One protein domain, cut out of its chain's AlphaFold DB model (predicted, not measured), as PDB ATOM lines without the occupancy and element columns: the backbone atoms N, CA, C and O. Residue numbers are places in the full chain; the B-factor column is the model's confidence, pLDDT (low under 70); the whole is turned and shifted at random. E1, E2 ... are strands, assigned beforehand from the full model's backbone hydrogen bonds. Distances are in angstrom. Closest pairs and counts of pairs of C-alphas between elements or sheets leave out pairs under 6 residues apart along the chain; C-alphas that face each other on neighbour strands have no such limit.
ATOM      1  N   ASP A 136      -3.123  60.407 -59.064       90.12
ATOM      2  CA  ASP A 136      -2.073  59.425 -59.303       90.12
ATOM      3  C   ASP A 136      -0.781  59.763 -58.539       90.12
ATOM      4  O   ASP A 136      -0.264  60.883 -58.595       90.12
ATOM      5  N   PHE A 137      -0.192  58.752 -57.906       91.69
ATOM      6  CA  PHE A 137       1.109  58.809 -57.250       91.69
ATOM      7  C   PHE A 137       2.017  57.702 -57.783       91.69
ATOM      8  O   PHE A 137       1.662  56.524 -57.790       91.69
ATOM      9  N   SER A 138       3.227  58.058 -58.209       91.56
ATOM     10  CA  SER A 138       4.225  57.080 -58.647       91.56
ATOM     11  C   SER A 138       4.854  56.336 -57.464       91.56
ATOM     12  O   SER A 138       4.917  56.847 -56.342       91.56
ATOM     13  N   SER A 139       5.372  55.131 -57.712       89.12
ATOM     14  CA  SER A 139       6.127  54.379 -56.703       89.12
ATOM     15  C   SER A 139       7.309  55.202 -56.162       89.12
ATOM     16  O   SER A 139       8.029  55.864 -56.911       89.12
ATOM     17  N   GLY A 140       7.494  55.189 -54.840       88.44
ATOM     18  CA  GLY A 140       8.549  55.918 -54.128       88.44
ATOM     19  C   GLY A 140       8.243  57.397 -53.850       88.44
ATOM     20  O   GLY A 140       9.015  58.060 -53.140       88.44
ATOM     21  N   SER A 141       7.130  57.925 -54.370       92.31
ATOM     22  CA  SER A 141       6.699  59.308 -54.145       92.31
ATOM     23  C   SER A 141       6.028  59.499 -52.776       92.31
ATOM     24  O   SER A 141       5.685  58.536 -52.084       92.31
ATOM     25  N   ARG A 142       5.892  60.761 -52.343       93.00
ATOM     26  CA  ARG A 142       5.028  61.113 -51.207       93.00
ATOM     27  C   ARG A 142       3.596  61.214 -51.725       93.00
ATOM     28  O   ARG A 142       3.310  62.125 -52.498       93.00
ATOM     29  N   ALA A 143       2.738  60.300 -51.289       92.12
ATOM     30  CA  ALA A 143       1.314  60.319 -51.568       92.12
ATOM     31  C   ALA A 143       0.558  61.037 -50.450       92.12
ATOM     32  O   ALA A 143       0.907  60.906 -49.273       92.12
ATOM     33  N   THR A 144      -0.487  61.767 -50.830       94.44
ATOM     34  CA  THR A 144      -1.465  62.344 -49.905       94.44
ATOM     35  C   THR A 144      -2.782  61.612 -50.109       94.44
ATOM     36  O   THR A 144      -3.395  61.732 -51.167       94.44
ATOM     37  N   LEU A 145      -3.173  60.841 -49.101       93.75
ATOM     38  CA  LEU A 145      -4.386  60.033 -49.071       93.75
ATOM     39  C   LEU A 145      -5.428  60.728 -48.198       93.75
ATOM     40  O   LEU A 145      -5.054  61.384 -47.225       93.75
ATOM     41  N   TYR A 146      -6.702  60.585 -48.529       92.94
ATOM     42  CA  TYR A 146      -7.802  61.303 -47.888       92.94
ATOM     43  C   TYR A 146      -8.773  60.336 -47.220       92.94
ATOM     44  O   TYR A 146      -8.956  59.216 -47.696       92.94
ATOM     45  N   PHE A 147      -9.387  60.784 -46.130       92.19
ATOM     46  CA  PHE A 147     -10.575  60.143 -45.575       92.19
ATOM     47  C   PHE A 147     -11.816  60.656 -46.322       92.19
ATOM     48  O   PHE A 147     -11.872  61.850 -46.620       92.19
ATOM     49  N   PRO A 148     -12.804  59.795 -46.620       89.56
ATOM     50  CA  PRO A 148     -14.081  60.216 -47.208       89.56
ATOM     51  C   PRO A 148     -14.956  61.097 -46.318       89.56
ATOM     52  O   PRO A 148     -15.960  61.608 -46.776       89.56
ATOM     53  N   ALA A 149     -14.677  61.185 -45.025       90.50
ATOM     54  CA  ALA A 149     -15.450  62.008 -44.102       90.50
ATOM     55  C   ALA A 149     -14.571  62.339 -42.888       90.50
ATOM     56  O   ALA A 149     -13.340  62.225 -42.963       90.50
ATOM     57  N   GLU A 150     -15.179  62.705 -41.764       91.88
ATOM     58  CA  GLU A 150     -14.461  62.997 -40.532       91.88
ATOM     59  C   GLU A 150     -13.564  61.825 -40.065       91.88
ATOM     60  O   GLU A 150     -13.835  60.634 -40.272       91.88
ATOM     61  N   ILE A 151     -12.452  62.171 -39.412       90.25
ATOM     62  CA  ILE A 151     -11.556  61.207 -38.768       90.25
ATOM     63  C   ILE A 151     -12.132  60.833 -37.393       90.25
ATOM     64  O   ILE A 151     -12.362  61.729 -36.580       90.25
ATOM     65  N   PRO A 152     -12.276  59.534 -37.066       87.25
ATOM     66  CA  PRO A 152     -12.803  59.104 -35.778       87.25
ATOM     67  C   PRO A 152     -12.051  59.668 -34.557       87.25
ATOM     68  O   PRO A 152     -10.832  59.899 -34.563       87.25
ATOM     69  N   ASP A 153     -12.781  59.827 -33.453       83.06
ATOM     70  CA  ASP A 153     -12.206  60.218 -32.164       83.06
ATOM     71  C   ASP A 153     -11.140  59.210 -31.718       83.06
ATOM     72  O   ASP A 153     -11.319  57.999 -31.843       83.06
ATOM     73  N   ASN A 154     -10.018  59.702 -31.186       84.06
ATOM     74  CA  ASN A 154      -8.866  58.878 -30.789       84.06
ATOM     75  C   ASN A 154      -8.279  58.001 -31.917       84.06
ATOM     76  O   ASN A 154      -7.544  57.054 -31.639       84.06
ATOM     77  N   PHE A 155      -8.561  58.322 -33.186       87.00
ATOM     78  CA  PHE A 155      -7.917  57.651 -34.309       87.00
ATOM     79  C   PHE A 155      -6.429  58.012 -34.415       87.00
ATOM     80  O   PHE A 155      -6.056  59.185 -34.327       87.00
ATOM     81  N   ASP A 156      -5.575  57.025 -34.648       86.75
ATOM     82  CA  ASP A 156      -4.164  57.253 -34.954       86.75
ATOM     83  C   ASP A 156      -3.728  56.381 -36.130       86.75
ATOM     84  O   ASP A 156      -4.168  55.239 -36.275       86.75
ATOM     85  N   PHE A 157      -2.871  56.933 -36.988       86.38
ATOM     86  CA  PHE A 157      -2.418  56.249 -38.191       86.38
ATOM     87  C   PHE A 157      -0.975  55.769 -38.008       86.38
ATOM     88  O   PHE A 157      -0.098  56.582 -37.700       86.38
ATOM     89  N   PRO A 158      -0.677  54.475 -38.225       85.94
ATOM     90  CA  PRO A 158       0.667  53.954 -38.009       85.94
ATOM     91  C   PRO A 158       1.687  54.654 -38.919       85.94
ATOM     92  O   PRO A 158       1.443  54.843 -40.105       85.94
ATOM     93  N   ALA A 159       2.866  54.999 -38.390       85.12
ATOM     94  CA  ALA A 159       3.907  55.720 -39.142       85.12
ATOM     95  C   ALA A 159       4.471  54.925 -40.344       85.12
ATOM     96  O   ALA A 159       5.028  55.498 -41.286       85.12
ATOM     97  N   SER A 160       4.346  53.602 -40.316       87.00
ATOM     98  CA  SER A 160       4.678  52.677 -41.399       87.00
ATOM     99  C   SER A 160       3.833  51.416 -41.277       87.00
ATOM    100  O   SER A 160       3.445  51.040 -40.169       87.00
ATOM    101  N   GLY A 161       3.614  50.729 -42.391       87.00
ATOM    102  CA  GLY A 161       2.818  49.505 -42.437       87.00
ATOM    103  C   GLY A 161       2.558  49.067 -43.872       87.00
ATOM    104  O   GLY A 161       3.255  49.505 -44.790       87.00
ATOM    105  N   THR A 162       1.534  48.239 -44.052       87.50
ATOM    106  CA  THR A 162       1.077  47.781 -45.364       87.50
ATOM    107  C   THR A 162      -0.313  48.344 -45.640       87.50
ATOM    108  O   THR A 162      -1.193  48.311 -44.777       87.50
ATOM    109  N   LEU A 163      -0.502  48.865 -46.847       89.25
ATOM    110  CA  LEU A 163      -1.812  49.183 -47.401       89.25
ATOM    111  C   LEU A 163      -2.141  48.163 -48.483       89.25
ATOM    112  O   LEU A 163      -1.256  47.707 -49.206       89.25
ATOM    113  N   VAL A 164      -3.414  47.819 -48.606       86.75
ATOM    114  CA  VAL A 164      -3.924  47.069 -49.751       86.75
ATOM    115  C   VAL A 164      -4.706  48.039 -50.607       86.75
ATOM    116  O   VAL A 164      -5.688  48.621 -50.151       86.75
ATOM    117  N   ARG A 165      -4.217  48.232 -51.830       84.31
ATOM    118  CA  ARG A 165      -4.896  48.997 -52.873       84.31
ATOM    119  C   ARG A 165      -5.955  48.114 -53.498       84.31
ATOM    120  O   ARG A 165      -5.597  47.013 -53.901       84.31
ATOM    121  N   PHE A 166      -7.177  48.601 -53.607       75.75
ATOM    122  CA  PHE A 166      -8.197  48.056 -54.491       75.75
ATOM    123  C   PHE A 166      -8.297  49.023 -55.674       75.75
ATOM    124  O   PHE A 166      -8.555  50.211 -55.475       75.75
ATOM    125  N   ASP A 167      -7.965  48.526 -56.869       62.66
ATOM    126  CA  ASP A 167      -8.082  49.255 -58.141       62.66
ATOM    127  C   ASP A 167      -9.501  49.808 -58.329       62.66
ATOM    128  O   ASP A 167     -10.461  49.229 -57.821       62.66
ATOM    129  N   ARG A 168      -9.631  50.894 -59.097       53.88
ATOM    130  CA  ARG A 168     -10.896  51.459 -59.601       53.88
ATOM    131  C   ARG A 168     -11.963  50.416 -59.970       53.88
ATOM    132  O   ARG A 168     -13.130  50.644 -59.704       53.88
ATOM    133  N   ASN A 169     -11.595  49.273 -60.532       51.94
ATOM    134  CA  ASN A 169     -12.503  48.211 -60.959       51.94
ATOM    135  C   ASN A 169     -12.790  47.150 -59.874       51.94
ATOM    136  O   ASN A 169     -13.492  46.185 -60.150       51.94
ATOM    137  N   ASN A 170     -12.222  47.279 -58.667       55.62
ATOM    138  CA  ASN A 170     -12.149  46.241 -57.625       55.62
ATOM    139  C   ASN A 170     -11.517  44.907 -58.110       55.62
ATOM    140  O   ASN A 170     -11.583  43.898 -57.408       55.62
ATOM    141  N   ASP A 171     -10.833  44.934 -59.264       49.91
ATOM    142  CA  ASP A 171     -10.265  43.777 -59.977       49.91
ATOM    143  C   ASP A 171      -8.763  43.560 -59.713       49.91
ATOM    144  O   ASP A 171      -8.221  42.533 -60.112       49.91
ATOM    145  N   GLU A 172      -8.070  44.498 -59.045       53.53
ATOM    146  CA  GLU A 172      -6.658  44.368 -58.638       53.53
ATOM    147  C   GLU A 172      -6.433  44.777 -57.171       53.53
ATOM    148  O   GLU A 172      -6.468  45.957 -56.820       53.53
ATOM    149  N   CYS A 173      -6.141  43.794 -56.311       65.69
ATOM    150  CA  CYS A 173      -5.747  43.981 -54.921       65.69
ATOM    151  C   CYS A 173      -4.254  43.746 -54.786       65.69
ATOM    152  O   CYS A 173      -3.792  42.608 -54.883       65.69
ATOM    153  N   THR A 174      -3.493  44.807 -54.544       75.69
ATOM    154  CA  THR A 174      -2.040  44.686 -54.388       75.69
ATOM    155  C   THR A 174      -1.615  45.225 -53.023       75.69
ATOM    156  O   THR A 174      -1.784  46.419 -52.752       75.69
ATOM    157  N   PRO A 175      -1.091  44.372 -52.119       84.50
ATOM    158  CA  PRO A 175      -0.494  44.845 -50.881       84.50
ATOM    159  C   PRO A 175       0.816  45.574 -51.195       84.50
ATOM    160  O   PRO A 175       1.656  45.079 -51.948       84.50
ATOM    161  N   PHE A 176       1.029  46.735 -50.588       86.50
ATOM    162  CA  PHE A 176       2.287  47.464 -50.691       86.50
ATOM    163  C   PHE A 176       2.619  48.190 -49.387       86.50
ATOM    164  O   PHE A 176       1.740  48.624 -48.643       86.50
ATOM    165  N   ASP A 177       3.911  48.350 -49.111       89.00
ATOM    166  CA  ASP A 177       4.346  49.035 -47.897       89.00
ATOM    167  C   ASP A 177       4.331  50.555 -48.056       89.00
ATOM    168  O   ASP A 177       4.637  51.114 -49.119       89.00
ATOM    169  N   PHE A 178       4.095  51.233 -46.939       90.88
ATOM    170  CA  PHE A 178       4.260  52.671 -46.806       90.88
ATOM    171  C   PHE A 178       5.132  53.022 -45.594       90.88
ATOM    172  O   PHE A 178       5.321  52.234 -44.664       90.88
ATOM    173  N   SER A 179       5.688  54.233 -45.600       92.06
ATOM    174  CA  SER A 179       6.554  54.725 -44.519       92.06
ATOM    175  C   SER A 179       6.465  56.237 -44.335       92.06
ATOM    176  O   SER A 179       6.123  56.964 -45.270       92.06
ATOM    177  N   GLY A 180       6.805  56.712 -43.135       88.00
ATOM    178  CA  GLY A 180       6.815  58.136 -42.798       88.00
ATOM    179  C   GLY A 180       5.434  58.781 -42.887       88.00
ATOM    180  O   GLY A 180       5.336  59.918 -43.348       88.00
ATOM    181  N   ALA A 181       4.385  58.037 -42.526       89.50
ATOM    182  CA  ALA A 181       3.021  58.537 -42.524       89.50
ATOM    183  C   ALA A 181       2.834  59.618 -41.455       89.50
ATOM    184  O   ALA A 181       3.279  59.466 -40.317       89.50
ATOM    185  N   VAL A 182       2.181  60.710 -41.842       90.69
ATOM    186  CA  VAL A 182       1.820  61.823 -40.965       90.69
ATOM    187  C   VAL A 182       0.334  62.097 -41.141       90.69
ATOM    188  O   VAL A 182      -0.103  62.386 -42.257       90.69
ATOM    189  N   LEU A 183      -0.419  61.994 -40.046       90.75
ATOM    190  CA  LEU A 183      -1.844  62.299 -39.989       90.75
ATOM    191  C   LEU A 183      -2.053  63.811 -39.825       90.75
ATOM    192  O   LEU A 183      -1.558  64.415 -38.874       90.75
ATOM    193  N   ASP A 184      -2.814  64.409 -40.736       90.75
ATOM    194  CA  ASP A 184      -3.302  65.783 -40.656       90.75
ATOM    195  C   ASP A 184      -4.817  65.746 -40.432       90.75
ATOM    196  O   ASP A 184      -5.597  65.533 -41.363       90.75
ATOM    197  N   ARG A 185      -5.218  65.947 -39.171       87.00
ATOM    198  CA  ARG A 185      -6.625  65.920 -38.753       87.00
ATOM    199  C   ARG A 185      -7.448  67.052 -39.364       87.00
ATOM    200  O   ARG A 185      -8.599  66.833 -39.706       87.00
ATOM    201  N   SER A 186      -6.863  68.241 -39.531       84.00
ATOM    202  CA  SER A 186      -7.581  69.395 -40.090       84.00
ATOM    203  C   SER A 186      -7.804  69.256 -41.592       84.00
ATOM    204  O   SER A 186      -8.753  69.828 -42.118       84.00
ATOM    205  N   GLY A 187      -6.904  68.557 -42.283       77.50
ATOM    206  CA  GLY A 187      -6.995  68.304 -43.718       77.50
ATOM    207  C   GLY A 187      -7.621  66.960 -44.086       77.50
ATOM    208  O   GLY A 187      -7.566  66.617 -45.265       77.50
ATOM    209  N   LEU A 188      -8.127  66.195 -43.106       86.44
ATOM    210  CA  LEU A 188      -8.684  64.845 -43.277       86.44
ATOM    211  C   LEU A 188      -7.801  63.947 -44.156       86.44
ATOM    212  O   LEU A 188      -8.263  63.295 -45.093       86.44
ATOM    213  N   ARG A 189      -6.487  63.951 -43.897       90.25
ATOM    214  CA  ARG A 189      -5.514  63.322 -44.799       90.25
ATOM    215  C   ARG A 189      -4.330  62.694 -44.089       90.25
ATOM    216  O   ARG A 189      -3.923  63.110 -43.005       90.25
ATOM    217  N   VAL A 190      -3.719  61.733 -44.770       91.94
ATOM    218  CA  VAL A 190      -2.451  61.112 -44.397       91.94
ATOM    219  C   VAL A 190      -1.450  61.329 -45.520       91.94
ATOM    220  O   VAL A 190      -1.691  60.955 -46.667       91.94
ATOM    221  N   THR A 191      -0.287  61.891 -45.197       92.75
ATOM    222  CA  THR A 191       0.833  61.951 -46.144       92.75
ATOM    223  C   THR A 191       1.848  60.874 -45.806       92.75
ATOM    224  O   THR A 191       2.418  60.900 -44.719       92.75
ATOM    225  N   CYS A 192       2.133  59.968 -46.738       92.31
ATOM    226  CA  CYS A 192       3.111  58.895 -46.556       92.31
ATOM    227  C   CYS A 192       3.942  58.668 -47.825       92.31
ATOM    228  O   CYS A 192       3.586  59.120 -48.912       92.31
ATOM    229  N   ARG A 193       5.080  57.981 -47.708       93.19
ATOM    230  CA  ARG A 193       5.833  57.494 -48.868       93.19
ATOM    231  C   ARG A 193       5.338  56.102 -49.242       93.19
ATOM    232  O   ARG A 193       5.515  55.175 -48.452       93.19
ATOM    233  N   VAL A 194       4.784  55.968 -50.445       91.00
ATOM    234  CA  VAL A 194       4.242  54.708 -50.981       91.00
ATOM    235  C   VAL A 194       5.306  53.953 -51.776       91.00
ATOM    236  O   VAL A 194       6.121  54.569 -52.465       91.00
ATOM    237  N   ARG A 195       5.340  52.619 -51.683       87.81
ATOM    238  CA  ARG A 195       6.276  51.779 -52.464       87.81
ATOM    239  C   ARG A 195       5.696  51.224 -53.761       87.81
ATOM    240  O   ARG A 195       6.449  50.691 -54.572       87.81
ATOM    241  N   SER A 196       4.402  51.405 -53.998       87.88
ATOM    242  CA  SER A 196       3.743  51.068 -55.262       87.88
ATOM    243  C   SER A 196       3.104  52.308 -55.884       87.88
ATOM    244  O   SER A 196       2.995  53.348 -55.232       87.88
ATOM    245  N   ARG A 197       2.724  52.205 -57.160       87.88
ATOM    246  CA  ARG A 197       1.902  53.221 -57.821       87.88
ATOM    247  C   ARG A 197       0.494  53.186 -57.215       87.88
ATOM    248  O   ARG A 197      -0.050  52.105 -57.010       87.88
ATOM    249  N   VAL A 198      -0.081  54.351 -56.954       88.00
ATOM    250  CA  VAL A 198      -1.477  54.524 -56.526       88.00
ATOM    251  C   VAL A 198      -2.162  55.370 -57.592       88.00
ATOM    252  O   VAL A 198      -1.566  56.347 -58.048       88.00
ATOM    253  N   TYR A 199      -3.347  54.981 -58.031       86.06
ATOM    254  CA  TYR A 199      -4.129  55.713 -59.018       86.06
ATOM    255  C   TYR A 199      -5.171  56.596 -58.337       86.06
ATOM    256  O   TYR A 199      -5.532  56.384 -57.179       86.06
ATOM    257  N   SER A 200      -5.641  57.610 -59.059       84.75
ATOM    258  CA  SER A 200      -6.827  58.359 -58.652       84.75
ATOM    259  C   SER A 200      -8.022  57.423 -58.480       84.75
ATOM    260  O   SER A 200      -8.289  56.597 -59.357       84.75
ATOM    261  N   ASP A 201      -8.742  57.629 -57.377       79.56
ATOM    262  CA  ASP A 201      -9.948  56.911 -56.947       79.56
ATOM    263  C   ASP A 201      -9.710  55.492 -56.420       79.56
ATOM    264  O   ASP A 201     -10.658  54.816 -56.032       79.56
ATOM    265  N   ASP A 202      -8.449  55.068 -56.299       82.12
ATOM    266  CA  ASP A 202      -8.129  53.824 -55.605       82.12
ATOM    267  C   ASP A 202      -8.530  53.907 -54.129       82.12
ATOM    268  O   ASP A 202      -8.207  54.877 -53.425       82.12
ATOM    269  N   MET A 203      -9.150  52.830 -53.649       84.44
ATOM    270  CA  MET A 203      -9.484  52.637 -52.241       84.44
ATOM    271  C   MET A 203      -8.341  51.904 -51.546       84.44
ATOM    272  O   MET A 203      -7.785  50.933 -52.064       84.44
ATOM    273  N   LEU A 204      -7.957  52.381 -50.363       89.06
ATOM    274  CA  LEU A 204      -6.818  51.858 -49.619       89.06
ATOM    275  C   LEU A 204      -7.233  51.417 -48.218       89.06
ATOM    276  O   LEU A 204      -7.746  52.203 -47.416       89.06
ATOM    277  N   TYR A 205      -6.917  50.161 -47.911       89.25
ATOM    278  CA  TYR A 205      -7.200  49.528 -46.627       89.25
ATOM    279  C   TYR A 205      -5.932  49.232 -45.847       89.25
ATOM    280  O   TYR A 205      -4.918  48.820 -46.414       89.25
ATOM    281  N   LEU A 206      -6.001  49.387 -44.527       89.56
ATOM    282  CA  LEU A 206      -4.934  48.952 -43.637       89.56
ATOM    283  C   LEU A 206      -4.885  47.426 -43.576       89.56
ATOM    284  O   LEU A 206      -5.906  46.759 -43.390       89.56
ATOM    285  N   ALA A 207      -3.674  46.888 -43.694       88.31
ATOM    286  CA  ALA A 207      -3.424  45.468 -43.534       88.31
ATOM    287  C   ALA A 207      -2.301  45.202 -42.535       88.31
ATOM    288  O   ALA A 207      -1.284  45.900 -42.508       88.31
ATOM    289  N   PHE A 208      -2.486  44.156 -41.733       86.56
ATOM    290  CA  PHE A 208      -1.557  43.779 -40.674       86.56
ATOM    291  C   PHE A 208      -1.054  42.350 -40.879       86.56
ATOM    292  O   PHE A 208      -1.858  41.455 -41.153       86.56
ATOM    293  N   PRO A 209       0.263  42.116 -40.768       82.00
ATOM    294  CA  PRO A 209       0.833  40.788 -40.932       82.00
ATOM    295  C   PRO A 209       0.525  39.895 -39.727       82.00
ATOM    296  O   PRO A 209       0.461  40.355 -38.583       82.00
ATOM    297  N   VAL A 210       0.421  38.596 -39.988       81.31
ATOM    298  CA  VAL A 210       0.259  37.570 -38.956       81.31
ATOM    299  C   VAL A 210       1.631  36.984 -38.619       81.31
ATOM    300  O   VAL A 210       2.308  36.424 -39.477       81.31
ATOM    301  N   GLN A 211       2.085  37.148 -37.373       74.44
ATOM    302  CA  GLN A 211       3.449  36.760 -36.969       74.44
ATOM    303  C   GLN A 211       3.588  35.256 -36.711       74.44
ATOM    304  O   GLN A 211       4.609  34.654 -37.036       74.44
ATOM    305  N   THR A 212       2.562  34.647 -36.122       80.44
ATOM    306  CA  THR A 212       2.531  33.233 -35.742       80.44
ATOM    307  C   THR A 212       1.288  32.592 -36.321       80.44
ATOM    308  O   THR A 212       0.228  33.218 -36.326       80.44
ATOM    309  N   SER A 213       1.410  31.345 -36.780       83.38
ATOM    310  CA  SER A 213       0.243  30.610 -37.252       83.38
ATOM    311  C   SER A 213      -0.774  30.486 -36.125       83.38
ATOM    312  O   SER A 213      -0.395  30.221 -34.982       83.38
ATOM    313  N   GLN A 214      -2.041  30.698 -36.445       87.44
ATOM    314  CA  GLN A 214      -3.134  30.642 -35.485       87.44
ATOM    315  C   GLN A 214      -4.350  30.008 -36.151       87.44
ATOM    316  O   GLN A 214      -4.681  30.347 -37.286       87.44
ATOM    317  N   THR A 215      -4.976  29.067 -35.449       83.75
ATOM    318  CA  THR A 215      -6.244  28.458 -35.851       83.75
ATOM    319  C   THR A 215      -7.349  29.084 -35.019       83.75
ATOM    320  O   THR A 215      -7.241  29.141 -33.793       83.75
ATOM    321  N   VAL A 216      -8.374  29.592 -35.693       80.38
ATOM    322  CA  VAL A 216      -9.469  30.355 -35.097       80.38
ATOM    323  C   VAL A 216     -10.755  29.584 -35.324       80.38
ATOM    324  O   VAL A 216     -11.213  29.451 -36.456       80.38
ATOM    325  N   GLU A 217     -11.321  29.076 -34.239       82.94
ATOM    326  CA  GLU A 217     -12.661  28.493 -34.232       82.94
ATOM    327  C   GLU A 217     -13.727  29.603 -34.144       82.94
ATOM    328  O   GLU A 217     -13.396  30.727 -33.743       82.94
ATOM    329  N   PRO A 218     -15.002  29.327 -34.474       76.69
ATOM    330  CA  PRO A 218     -16.089  30.285 -34.278       76.69
ATOM    331  C   PRO A 218     -16.138  30.829 -32.841       76.69
ATOM    332  O   PRO A 218     -16.156  30.066 -31.874       76.69
ATOM    333  N   GLY A 219     -16.147  32.157 -32.697       79.25
ATOM    334  CA  GLY A 219     -16.066  32.856 -31.408       79.25
ATOM    335  C   GLY A 219     -14.652  32.951 -30.820       79.25
ATOM    336  O   GLY A 219     -14.489  33.405 -29.692       79.25
ATOM    337  N   GLY A 220     -13.622  32.515 -31.550       85.56
ATOM    338  CA  GLY A 220     -12.224  32.612 -31.134       85.56
ATOM    339  C   GLY A 220     -11.628  34.017 -31.289       85.56
ATOM    340  O   GLY A 220     -12.169  34.877 -31.980       85.56
ATOM    341  N   ASP A 221     -10.461  34.228 -30.674       89.94
ATOM    342  CA  ASP A 221      -9.710  35.485 -30.753       89.94
ATOM    343  C   ASP A 221      -8.573  35.384 -31.793       89.94
ATOM    344  O   ASP A 221      -7.902  34.356 -31.903       89.94
ATOM    345  N   ILE A 222      -8.294  36.480 -32.505       88.38
ATOM    346  CA  ILE A 222      -7.123  36.637 -33.384       88.38
ATOM    347  C   ILE A 222      -6.157  37.645 -32.779       88.38
ATOM    348  O   ILE A 222      -6.554  38.751 -32.414       88.38
ATOM    349  N   THR A 223      -4.866  37.311 -32.752       88.06
ATOM    350  CA  THR A 223      -3.817  38.221 -32.269       88.06
ATOM    351  C   THR A 223      -2.890  38.662 -33.400       88.06
ATOM    352  O   THR A 223      -2.363  37.848 -34.159       88.06
ATOM    353  N   LEU A 224      -2.661  39.968 -33.501       85.75
ATOM    354  CA  LEU A 224      -1.828  40.626 -34.504       85.75
ATOM    355  C   LEU A 224      -0.745  41.466 -33.828       85.75
ATOM    356  O   LEU A 224      -0.982  42.101 -32.801       85.75
ATOM    357  N   ALA A 225       0.440  41.515 -34.437       77.00
ATOM    358  CA  ALA A 225       1.503  42.401 -33.981       77.00
ATOM    359  C   ALA A 225       1.445  43.740 -34.721       77.00
ATOM    360  O   ALA A 225       1.497  43.805 -35.951       77.00
ATOM    361  N   LEU A 226       1.398  44.819 -33.952       74.12
ATOM    362  CA  LEU A 226       1.616  46.176 -34.417       74.12
ATOM    363  C   LEU A 226       3.126  46.439 -34.389       74.12
ATOM    364  O   LEU A 226       3.741  46.538 -33.330       74.12
ATOM    365  N   ASN A 227       3.734  46.568 -35.568       61.78
ATOM    366  CA  ASN A 227       5.175  46.827 -35.697       61.78
ATOM    367  C   ASN A 227       5.597  48.216 -35.170       61.78
ATOM    368  O   ASN A 227       6.789  48.492 -35.063       61.78
ATOM    369  N   ASN A 228       4.633  49.081 -34.844       62.53
ATOM    370  CA  ASN A 228       4.834  50.405 -34.266       62.53
ATOM    371  C   ASN A 228       3.948  50.568 -33.027       62.53
ATOM    372  O   ASN A 228       2.827  50.064 -32.991       62.53
ATOM    373  N   GLN A 229       4.441  51.309 -32.035       56.69
ATOM    374  CA  GLN A 229       3.669  51.682 -30.851       56.69
ATOM    375  C   GLN A 229       2.584  52.685 -31.264       56.69
ATOM    376  O   GLN A 229       2.885  53.860 -31.476       56.69
ATOM    377  N   LEU A 230       1.340  52.227 -31.392       65.50
ATOM    378  CA  LEU A 230       0.196  53.128 -31.273       65.50
ATOM    379  C   LEU A 230       0.098  53.550 -29.804       65.50
ATOM    380  O   LEU A 230       0.428  52.774 -28.901       65.50
ATOM    381  N   GLN A 231      -0.291  54.796 -29.544       63.06
ATOM    382  CA  GLN A 231      -0.474  55.247 -28.166       63.06
ATOM    383  C   GLN A 231      -1.593  54.436 -27.494       63.06
ATOM    384  O   GLN A 231      -2.625  54.156 -28.091       63.06
ATOM    385  N   SER A 232      -1.400  54.050 -26.231       59.41
ATOM    386  CA  SER A 232      -2.430  53.326 -25.479       59.41
ATOM    387  C   SER A 232      -3.743  54.118 -25.475       59.41
ATOM    388  O   SER A 232      -3.768  55.266 -25.035       59.41
ATOM    389  N   GLY A 233      -4.832  53.495 -25.931       62.12
ATOM    390  CA  GLY A 233      -6.149  54.130 -26.048       62.12
ATOM    391  C   GLY A 233      -6.443  54.788 -27.401       62.12
ATOM    392  O   GLY A 233      -7.531  55.347 -27.551       62.12
ATOM    393  N   THR A 234      -5.530  54.713 -28.378       72.38
ATOM    394  CA  THR A 234      -5.821  55.071 -29.775       72.38
ATOM    395  C   THR A 234      -6.208  53.853 -30.604       72.38
ATOM    396  O   THR A 234      -5.879  52.713 -30.268       72.38
ATOM    397  N   TYR A 235      -6.928  54.101 -31.697       79.38
ATOM    398  CA  TYR A 235      -7.383  53.067 -32.621       79.38
ATOM    399  C   TYR A 235      -6.978  53.414 -34.052       79.38
ATOM    400  O   TYR A 235      -7.162  54.541 -34.494       79.38
ATOM    401  N   CYS A 236      -6.452  52.448 -34.799       80.19
ATOM    402  CA  CYS A 236      -6.209  52.584 -36.243       80.19
ATOM    403  C   CYS A 236      -7.251  51.832 -37.089       80.19
ATOM    404  O   CYS A 236      -7.208  51.869 -38.314       80.19
ATOM    405  N   ILE A 237      -8.157  51.117 -36.425       87.12
ATOM    406  CA  ILE A 237      -9.242  50.318 -36.991       87.12
ATOM    407  C   ILE A 237     -10.494  50.512 -36.122       87.12
ATOM    408  O   ILE A 237     -10.373  51.015 -35.000       87.12
ATOM    409  N   PRO A 238     -11.684  50.104 -36.581       86.88
ATOM    410  CA  PRO A 238     -12.891  50.173 -35.768       86.88
ATOM    411  C   PRO A 238     -12.725  49.433 -34.430       86.88
ATOM    412  O   PRO A 238     -12.283  48.286 -34.405       86.88
ATOM    413  N   PRO A 239     -13.093  50.041 -33.291       86.12
ATOM    414  CA  PRO A 239     -12.980  49.377 -31.991       86.12
ATOM    415  C   PRO A 239     -13.990  48.233 -31.821       86.12
ATOM    416  O   PRO A 239     -13.814  47.379 -30.950       86.12
ATOM    417  N   LYS A 240     -15.066  48.224 -32.616       85.44
ATOM    418  CA  LYS A 240     -16.140  47.230 -32.577       85.44
ATOM    419  C   LYS A 240     -16.717  46.989 -33.966       85.44
ATOM    420  O   LYS A 240     -16.683  47.895 -34.798       85.44
ATOM    421  N   ASN A 241     -17.319  45.818 -34.152       81.69
ATOM    422  CA  ASN A 241     -18.118  45.455 -35.322       81.69
ATOM    423  C   ASN A 241     -17.409  45.693 -36.663       81.69
ATOM    424  O   ASN A 241     -17.970  46.330 -37.556       81.69
ATOM    425  N   GLY A 242     -16.160  45.253 -36.801       84.56
ATOM    426  CA  GLY A 242     -15.415  45.441 -38.043       84.56
ATOM    427  C   GLY A 242     -15.372  44.188 -38.905       84.56
ATOM    428  O   GLY A 242     -15.339  43.069 -38.397       84.56
ATOM    429  N   TYR A 243     -15.324  44.402 -40.220       84.38
ATOM    430  CA  TYR A 243     -15.072  43.340 -41.186       84.38
ATOM    431  C   TYR A 243     -13.607  43.284 -41.588       84.38
ATOM    432  O   TYR A 243     -12.916  44.306 -41.673       84.38
ATOM    433  N   PHE A 244     -13.153  42.079 -41.899       86.31
ATOM    434  CA  PHE A 244     -11.839  41.843 -42.463       86.31
ATOM    435  C   PHE A 244     -11.838  40.622 -43.381       86.31
ATOM    436  O   PHE A 244     -12.698  39.747 -43.294       86.31
ATOM    437  N   ARG A 245     -10.839  40.564 -44.261       83.69
ATOM    438  CA  ARG A 245     -10.497  39.363 -45.029       83.69
ATOM    439  C   ARG A 245      -9.077  38.932 -44.733       83.69
ATOM    440  O   ARG A 245      -8.232  39.750 -44.354       83.69
ATOM    441  N   ILE A 246      -8.819  37.653 -44.946       83.62
ATOM    442  CA  ILE A 246      -7.479  37.087 -44.862       83.62
ATOM    443  C   ILE A 246      -6.918  37.032 -46.278       83.62
ATOM    444  O   ILE A 246      -7.542  36.487 -47.178       83.62
ATOM    445  N   LEU A 247      -5.743  37.620 -46.467       79.25
ATOM    446  CA  LEU A 247      -4.950  37.510 -47.684       79.25
ATOM    447  C   LEU A 247      -3.817  36.521 -47.411       79.25
ATOM    448  O   LEU A 247      -2.977  36.819 -46.565       79.25
ATOM    449  N   GLN A 248      -3.782  35.383 -48.103       77.00
ATOM    450  CA  GLN A 248      -2.752  34.346 -47.975       77.00
ATOM    451  C   GLN A 248      -1.812  34.339 -49.189       77.00
ATOM    452  O   GLN A 248      -1.701  33.350 -49.904       77.00
ATOM    453  N   GLY A 249      -1.138  35.461 -49.446       71.81
ATOM    454  CA  GLY A 249      -0.231  35.601 -50.580       71.81
ATOM    455  C   GLY A 249       0.059  37.053 -50.957       71.81
ATOM    456  O   GLY A 249       0.219  37.937 -50.104       71.81
ATOM    457  N   THR A 250       0.185  37.305 -52.260       66.19
ATOM    458  CA  THR A 250       0.559  38.624 -52.810       66.19
ATOM    459  C   THR A 250      -0.404  39.153 -53.874       66.19
ATOM    460  O   THR A 250      -0.224  40.286 -54.324       66.19
ATOM    461  N   THR A 251      -1.437  38.387 -54.240       58.38
ATOM    462  CA  THR A 251      -2.395  38.702 -55.313       58.38
ATOM    463  C   THR A 251      -3.850  38.441 -54.898       58.38
ATOM    464  O   THR A 251      -4.100  37.887 -53.834       58.38
ATOM    465  N   ILE A 252      -4.833  38.846 -55.717       51.75
ATOM    466  CA  ILE A 252      -6.272  38.698 -55.398       51.75
ATOM    467  C   ILE A 252      -6.715  37.260 -55.187       51.75
ATOM    468  O   ILE A 252      -7.510  37.016 -54.288       51.75
ATOM    469  N   GLY A 253      -6.228  36.324 -56.007       55.38
ATOM    470  CA  GLY A 253      -6.628  34.915 -55.918       55.38
ATOM    471  C   GLY A 253      -6.206  34.246 -54.608       55.38
ATOM    472  O   GLY A 253      -6.604  33.119 -54.344       55.38
ATOM    473  N   ASP A 254      -5.419  34.957 -53.799       63.97
ATOM    474  CA  ASP A 254      -4.946  34.519 -52.498       63.97
ATOM    475  C   ASP A 254      -5.857  34.995 -51.348       63.97
ATOM    476  O   ASP A 254      -5.555  34.736 -50.180       63.97
ATOM    477  N   PHE A 255      -6.929  35.749 -51.629       68.19
ATOM    478  CA  PHE A 255      -7.921  36.071 -50.605       68.19
ATOM    479  C   PHE A 255      -8.725  34.834 -50.231       68.19
ATOM    480  O   PHE A 255      -9.162  34.066 -51.079       68.19
ATOM    481  N   ASP A 256      -8.975  34.701 -48.935       69.12
ATOM    482  CA  ASP A 256     -10.078  33.891 -48.454       69.12
ATOM    483  C   ASP A 256     -11.393  34.537 -48.917       69.12
ATOM    484  O   ASP A 256     -11.605  35.740 -48.707       69.12
ATOM    485  N   ASP A 257     -12.259  33.747 -49.554       65.12
ATOM    486  CA  ASP A 257     -13.568  34.203 -50.033       65.12
ATOM    487  C   ASP A 257     -14.479  34.646 -48.873       65.12
ATOM    488  O   ASP A 257     -15.394  35.452 -49.061       65.12
ATOM    489  N   ARG A 258     -14.196  34.187 -47.647       69.19
ATOM    490  CA  ARG A 258     -14.971  34.525 -46.450       69.19
ATOM    491  C   ARG A 258     -14.749  35.973 -46.019       69.19
ATOM    492  O   ARG A 258     -13.613  36.429 -45.844       69.19
ATOM    493  N   LEU A 259     -15.842  36.697 -45.759       75.81
ATOM    494  CA  LEU A 259     -15.779  37.953 -45.009       75.81
ATOM    495  C   LEU A 259     -16.018  37.684 -43.526       75.81
ATOM    496  O   LEU A 259     -17.113  37.316 -43.106       75.81
ATOM    497  N   LEU A 260     -14.983  37.924 -42.734       80.00
ATOM    498  CA  LEU A 260     -14.988  37.646 -41.308       80.00
ATOM    499  C   LEU A 260     -15.315  38.909 -40.523       80.00
ATOM    500  O   LEU A 260     -14.956  40.025 -40.911       80.00
ATOM    501  N   PHE A 261     -15.982  38.718 -39.394       84.75
ATOM    502  CA  PHE A 261     -16.383  39.766 -38.470       84.75
ATOM    503  C   PHE A 261     -15.679  39.593 -37.126       84.75
ATOM    504  O   PHE A 261     -15.440  38.469 -36.693       84.75
ATOM    505  N   TYR A 262     -15.385  40.705 -36.448       87.31
ATOM    506  CA  TYR A 262     -15.022  40.714 -35.028       87.31
ATOM    507  C   TYR A 262     -15.960  41.620 -34.228       87.31
ATOM    508  O   TYR A 262     -16.315  42.720 -34.670       87.31
ATOM    509  N   GLU A 263     -16.301  41.202 -33.010       85.06
ATOM    510  CA  GLU A 263     -17.136  42.006 -32.117       85.06
ATOM    511  C   GLU A 263     -16.348  43.181 -31.532       85.06
ATOM    512  O   GLU A 263     -16.834  44.317 -31.501       85.06
ATOM    513  N   ARG A 264     -15.107  42.934 -31.093       88.06
ATOM    514  CA  ARG A 264     -14.286  43.946 -30.414       88.06
ATOM    515  C   ARG A 264     -12.810  43.867 -30.785       88.06
ATOM    516  O   ARG A 264     -12.201  42.809 -30.698       88.06
ATOM    517  N   ALA A 265     -12.211  45.013 -31.088       88.25
ATOM    518  CA  ALA A 265     -10.768  45.170 -31.224       88.25
ATOM    519  C   ALA A 265     -10.176  45.780 -29.945       88.25
ATOM    520  O   ALA A 265     -10.671  46.780 -29.423       88.25
ATOM    521  N   VAL A 266      -9.104  45.179 -29.433       86.62
ATOM    522  CA  VAL A 266      -8.373  45.654 -28.251       86.62
ATOM    523  C   VAL A 266      -6.912  45.855 -28.625       86.62
ATOM    524  O   VAL A 266      -6.252  44.916 -29.064       86.62
ATOM    525  N   ILE A 267      -6.412  47.075 -28.437       83.25
ATOM    526  CA  ILE A 267      -5.001  47.413 -28.638       83.25
ATOM    527  C   ILE A 267      -4.338  47.529 -27.265       83.25
ATOM    528  O   ILE A 267      -4.752  48.346 -26.443       83.25
ATOM    529  N   ASP A 268      -3.310  46.714 -27.036       79.50
ATOM    530  CA  ASP A 268      -2.456  46.746 -25.848       79.50
ATOM    531  C   ASP A 268      -0.991  46.892 -26.282       79.50
ATOM    532  O   ASP A 268      -0.336  45.937 -26.711       79.50
ATOM    533  N   GLY A 269      -0.497  48.132 -26.262       75.69
ATOM    534  CA  GLY A 269       0.848  48.484 -26.717       75.69
ATOM    535  C   GLY A 269       1.099  48.108 -28.181       75.69
ATOM    536  O   GLY A 269       0.660  48.795 -29.099       75.69
ATOM    537  N   THR A 270       1.849  47.025 -28.402       77.94
ATOM    538  CA  THR A 270       2.210  46.516 -29.739       77.94
ATOM    539  C   THR A 270       1.335  45.359 -30.201       77.94
ATOM    540  O   THR A 270       1.644  44.736 -31.212       77.94
ATOM    541  N   THR A 271       0.278  45.021 -29.468       82.44
ATOM    542  CA  THR A 271      -0.572  43.876 -29.788       82.44
ATOM    543  C   THR A 271      -1.987  44.346 -30.076       82.44
ATOM    544  O   THR A 271      -2.591  45.052 -29.273       82.44
ATOM    545  N   LEU A 272      -2.523  43.929 -31.218       87.06
ATOM    546  CA  LEU A 272      -3.923  44.095 -31.585       87.06
ATOM    547  C   LEU A 272      -4.618  42.737 -31.464       87.06
ATOM    548  O   LEU A 272      -4.237  41.788 -32.141       87.06
ATOM    549  N   THR A 273      -5.638  42.646 -30.617       89.00
ATOM    550  CA  THR A 273      -6.465  41.442 -30.460       89.00
ATOM    551  C   THR A 273      -7.864  41.705 -31.001       89.00
ATOM    552  O   THR A 273      -8.539  42.622 -30.531       89.00
ATOM    553  N   LEU A 274      -8.302  40.903 -31.969       90.56
ATOM    554  CA  LEU A 274      -9.685  40.851 -32.437       90.56
ATOM    555  C   LEU A 274     -10.402  39.760 -31.644       90.56
ATOM    556  O   LEU A 274      -9.930  38.626 -31.616       90.56
ATOM    557  N   LYS A 275     -11.493  40.116 -30.977       89.56
ATOM    558  CA  LYS A 275     -12.260  39.214 -30.117       89.56
ATOM    559  C   LYS A 275     -13.539  38.750 -30.783       89.56
ATOM    560  O   LYS A 275     -14.149  39.536 -31.516       89.56
ATOM    561  N   ASP A 276     -13.924  37.521 -30.451       86.12
ATOM    562  CA  ASP A 276     -15.190  36.906 -30.851       86.12
ATOM    563  C   ASP A 276     -15.363  36.937 -32.376       86.12
ATOM    564  O   ASP A 276     -16.246  37.595 -32.930       86.12
ATOM    565  N   VAL A 277     -14.435  36.276 -33.073       84.62
ATOM    566  CA  VAL A 277     -14.402  36.236 -34.534       84.62
ATOM    567  C   VAL A 277     -15.407  35.224 -35.062       84.62
ATOM    568  O   VAL A 277     -15.425  34.069 -34.633       84.62
ATOM    569  N   PHE A 278     -16.205  35.631 -36.044       79.25
ATOM    570  CA  PHE A 278     -17.116  34.729 -36.734       79.25
ATOM    571  C   PHE A 278     -17.182  34.971 -38.240       79.25
ATOM    572  O   PHE A 278     -16.966  36.085 -38.722       79.25
ATOM    573  N   ASP A 279     -17.489  33.905 -38.976       70.69
ATOM    574  CA  ASP A 279     -17.942  34.008 -40.354       70.69
ATOM    575  C   ASP A 279     -19.369  34.557 -40.349       70.69
ATOM    576  O   ASP A 279     -20.233  34.143 -39.569       70.69
ATOM    577  N   ARG A 280     -19.589  35.561 -41.189       60.84
ATOM    578  CA  ARG A 280     -20.847  36.282 -41.276       60.84
ATOM    579  C   ARG A 280     -21.985  35.403 -41.796       60.84
ATOM    580  O   ARG A 280     -23.119  35.584 -41.353       60.84
ATOM    581  N   ASP A 281     -21.679  34.488 -42.711       54.00
ATOM    582  CA  ASP A 281     -22.688  33.699 -43.421       54.00
ATOM    583  C   ASP A 281     -22.914  32.328 -42.758       54.00
ATOM    584  O   ASP A 281     -23.910  31.656 -43.023       54.00
ATOM    585  N   ASN A 282     -22.034  31.931 -41.830       52.00
ATOM    586  CA  ASN A 282     -22.159  30.684 -41.087       52.00
ATOM    587  C   ASN A 282     -21.561  30.787 -39.674       52.00
ATOM    588  O   ASN A 282     -20.350  30.796 -39.487       52.00
ATOM    589  N   THR A 283     -22.411  30.749 -38.645       51.09
ATOM    590  CA  THR A 283     -21.963  30.736 -37.235       51.09
ATOM    591  C   THR A 283     -21.249  29.437 -36.817       51.09
ATOM    592  O   THR A 283     -20.712  29.367 -35.714       51.09
ATOM    593  N   GLN A 284     -21.215  28.421 -37.688       51.75
ATOM    594  CA  GLN A 284     -20.552  27.127 -37.495       51.75
ATOM    595  C   GLN A 284     -19.593  26.802 -38.655       51.75
ATOM    596  O   GLN A 284     -19.723  25.767 -39.312       51.75
ATOM    597  N   PHE A 285     -18.650  27.696 -38.959       60.50
ATOM    598  CA  PHE A 285     -17.598  27.406 -39.940       60.50
ATOM    599  C   PHE A 285     -16.507  26.497 -39.342       60.50
ATOM    600  O   PHE A 285     -16.227  26.554 -38.146       60.50
ATOM    601  N   GLU A 286     -15.881  25.659 -40.177       64.25
ATOM    602  CA  GLU A 286     -14.698  24.879 -39.786       64.25
ATOM    603  C   GLU A 286     -13.513  25.817 -39.501       64.25
ATOM    604  O   GLU A 286     -13.250  26.732 -40.288       64.25
ATOM    605  N   GLY A 287     -12.800  25.586 -38.391       66.88
ATOM    606  CA  GLY A 287     -11.725  26.445 -37.893       66.88
ATOM    607  C   GLY A 287     -10.768  26.975 -38.969       66.88
ATOM    608  O   GLY A 287     -10.221  26.240 -39.794       66.88
ATOM    609  N   ILE A 288     -10.535  28.287 -38.950       74.31
ATOM    610  CA  ILE A 288      -9.713  28.991 -39.939       74.31
ATOM    611  C   ILE A 288      -8.262  28.938 -39.501       74.31
ATOM    612  O   ILE A 288      -7.895  29.528 -38.488       74.31
ATOM    613  N   THR A 289      -7.410  28.283 -40.287       78.44
ATOM    614  CA  THR A 289      -5.962  28.322 -40.056       78.44
ATOM    615  C   THR A 289      -5.336  29.468 -40.837       78.44
ATOM    616  O   THR A 289      -5.376  29.499 -42.065       78.44
ATOM    617  N   ILE A 290      -4.731  30.402 -40.109       79.38
ATOM    618  CA  ILE A 290      -4.011  31.548 -40.655       79.38
ATOM    619  C   ILE A 290      -2.512  31.248 -40.578       79.38
ATOM    620  O   ILE A 290      -1.981  30.947 -39.503       79.38
ATOM    621  N   GLY A 291      -1.826  31.293 -41.720       73.69
ATOM    622  CA  GLY A 291      -0.382  31.070 -41.803       73.69
ATOM    623  C   GLY A 291       0.438  32.222 -41.193       73.69
ATOM    624  O   GLY A 291      -0.052  33.348 -41.098       73.69
ATOM    625  N   PRO A 292       1.687  31.977 -40.758       72.19
ATOM    626  CA  PRO A 292       2.606  33.036 -40.359       72.19
ATOM    627  C   PRO A 292       3.305  33.661 -41.576       72.19
ATOM    628  O   PRO A 292       3.575  32.984 -42.565       72.19
ATOM    629  N   GLY A 293       3.717  34.925 -41.462       61.09
ATOM    630  CA  GLY A 293       4.718  35.539 -42.340       61.09
ATOM    631  C   GLY A 293       4.219  36.707 -43.194       61.09
ATOM    632  O   GLY A 293       3.069  37.127 -43.122       61.09
ATOM    633  N   SER A 294       5.117  37.247 -44.027       56.56
ATOM    634  CA  SER A 294       4.874  38.406 -44.906       56.56
ATOM    635  C   SER A 294       3.834  38.167 -46.003       56.56
ATOM    636  O   SER A 294       3.461  39.109 -46.700       56.56
ATOM    637  N   GLU A 295       3.381  36.930 -46.173       64.44
ATOM    638  CA  GLU A 295       2.396  36.515 -47.172       64.44
ATOM    639  C   GLU A 295       0.980  36.465 -46.578       64.44
ATOM    640  O   GLU A 295       0.032  36.793 -47.277       64.44
ATOM    641  N   SER A 296       0.828  36.202 -45.274       78.62
ATOM    642  CA  SER A 296      -0.479  36.182 -44.604       78.62
ATOM    643  C   SER A 296      -0.787  37.514 -43.913       78.62
ATOM    644  O   SER A 296      -0.123  37.903 -42.945       78.62
ATOM    645  N   LYS A 297      -1.795  38.237 -44.409       83.44
ATOM    646  CA  LYS A 297      -2.208  39.551 -43.890       83.44
ATOM    647  C   LYS A 297      -3.698  39.585 -43.599       83.44
ATOM    648  O   LYS A 297      -4.499  39.054 -44.361       83.44
ATOM    649  N   ILE A 298      -4.068  40.283 -42.534       87.69
ATOM    650  CA  ILE A 298      -5.457  40.631 -42.243       87.69
ATOM    651  C   ILE A 298      -5.738  42.010 -42.817       87.69
ATOM    652  O   ILE A 298      -5.076  42.977 -42.440       87.69
ATOM    653  N   VAL A 299      -6.697  42.084 -43.737       87.25
ATOM    654  CA  VAL A 299      -7.088  43.301 -44.453       87.25
ATOM    655  C   VAL A 299      -8.416  43.792 -43.895       87.25
ATOM    656  O   VAL A 299      -9.437  43.125 -44.063       87.25
ATOM    657  N   PHE A 300      -8.410  44.951 -43.241       88.62
ATOM    658  CA  PHE A 300      -9.613  45.541 -42.652       88.62
ATOM    659  C   PHE A 300     -10.453  46.234 -43.725       88.62
ATOM    660  O   PHE A 300      -9.940  47.061 -44.473       88.62
ATOM    661  N   LYS A 301     -11.737  45.886 -43.813       84.94
ATOM    662  CA  LYS A 301     -12.659  46.422 -44.825       84.94
ATOM    663  C   LYS A 301     -13.303  47.737 -44.383       84.94
ATOM    664  O   LYS A 301     -13.077  48.194 -43.259       84.94
ATOM    665  N   LYS A 302     -14.087  48.358 -45.276       84.81
ATOM    666  CA  LYS A 302     -14.771  49.626 -44.992       84.81
ATOM    667  C   LYS A 302     -15.598  49.525 -43.718       84.81
ATOM    668  O   LYS A 302     -16.305  48.560 -43.435       84.81
TER     669      LYS A 302
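What this domain is: This is residues 136 to 302 of the 795 residues of an uncharacterized protein of Desulfoplanes formicivorans (UniProt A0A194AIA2). One long antiparallel sheet makes two lobes that share E5. In the larger, E5, E12, E8, E9, E10 and E7 curl into a loose, partly closed barrel in which E7 comes back near the end of E5, and the small pair E6 and E11 lies at the end away from the other lobe; the smaller lobe is E1, E4, E3 and E2, with E3 sharply bent. The printed part has 167 residues, with no named helix and twelve strands, E1 to E12 in order along it, and its class is all strand. The large sheet runs E1, E4, E3, E2, E5, E12, E8, E9, E10, E7, and the second sheet is E6 and E11, also antiparallel. The whole is compact, with a radius of gyration of the C-alphas of 15.5 A and spans of 43, 35 and 27 A.

Where its parts are: E1, residues 142 to 146, begins at C-alpha 142 at (5.028, 61.113, -51.207). E2 is residues 160 to 166, 18.9 A long. E3, residues 173 to 184, is the longest strand by residues, 26.2 A from first to last C-alpha, and it bends by 86 degrees at residue 180. E4 is residues 189 to 194. E5, residues 203 to 210, is 22.3 A long and begins at (-9.484, 52.637, -52.241). E6 is residues 214 to 216, and E7 is residues 220 to 225, 17.1 A long. E8, residues 240 to 248, is 24.1 A long. E9, residues 260 to 268, is 21.9 A long and bends by 73 degrees at residue 263. E10, residues 271 to 279, is 22.6 A long and bends by 64 degrees at residue 276. E11 is residues 288 to 290. E12, residues 293 to 300, bends by 58 degrees at residue 296 and ends at C-alpha 300 at (-9.613, 45.541, -42.652).

How they stand to each other: The large sheet is strongly twisted and curled like part of a barrel, with edge strands E1 and E7. E1 and E4 are antiparallel at 146 degrees, with N 143 and O 192 within hydrogen-bond range at 2.8 A. E2, E3 and E4 are a meander, each strand the antiparallel neighbour of the one before; E2 and E3 form a hairpin, with N 163 and O 176 at 2.9 A, and so do E3 and E4, with N 184 and O 189 at 2.8 A. E1 to E4, E2 to E5 and E7 to E10 are Greek keys, each four strands in a row along the chain with no named helix between, three of them a meander and the first the antiparallel neighbour of the fourth. E5 is staggered: it pairs with E2 over residues 203 to 207, N 164 and O 205 being 2.8 A apart, and with E12 over 207 to 210, N 208 and O 298 being 2.9 A apart. E12 and E8 are antiparallel at 147 degrees, with N 247 and O 297 at 2.8 A. E8, E9 and E10 are a second meander, with N 244 and O 260 at 2.9 A and N 266 and O 273 at 2.8 A. E10 and E7 have N 222 and O 274 at 2.8 A. It is a folded sheet, one sheet bent back on itself: E1, E4, E3, E2, E5, E12 and E8 face E10 and E7, with E9 as the hinge. The closest C-alphas of E5 and E7 are those of Val 210 and Leu 224, 5.8 A apart. E6 and E11 are antiparallel at 158 degrees, with N 216 and O 288 at 2.8 A. E1 and E7 are apart.

The domain as a whole: The C-alphas farthest apart are those of Ser 141 and Gln 284, 45.3 A. The printed part has no cut. The links E1 to E2, E7 to E8 and E8 to E9 are long, with 13, 14 and 11 residues. The mean pLDDT of the printed part is 80.0; 34 residues are under 70, namely 167 to 173, 227 to 233, 250 to 258, 280 to 287 and 293 to 295.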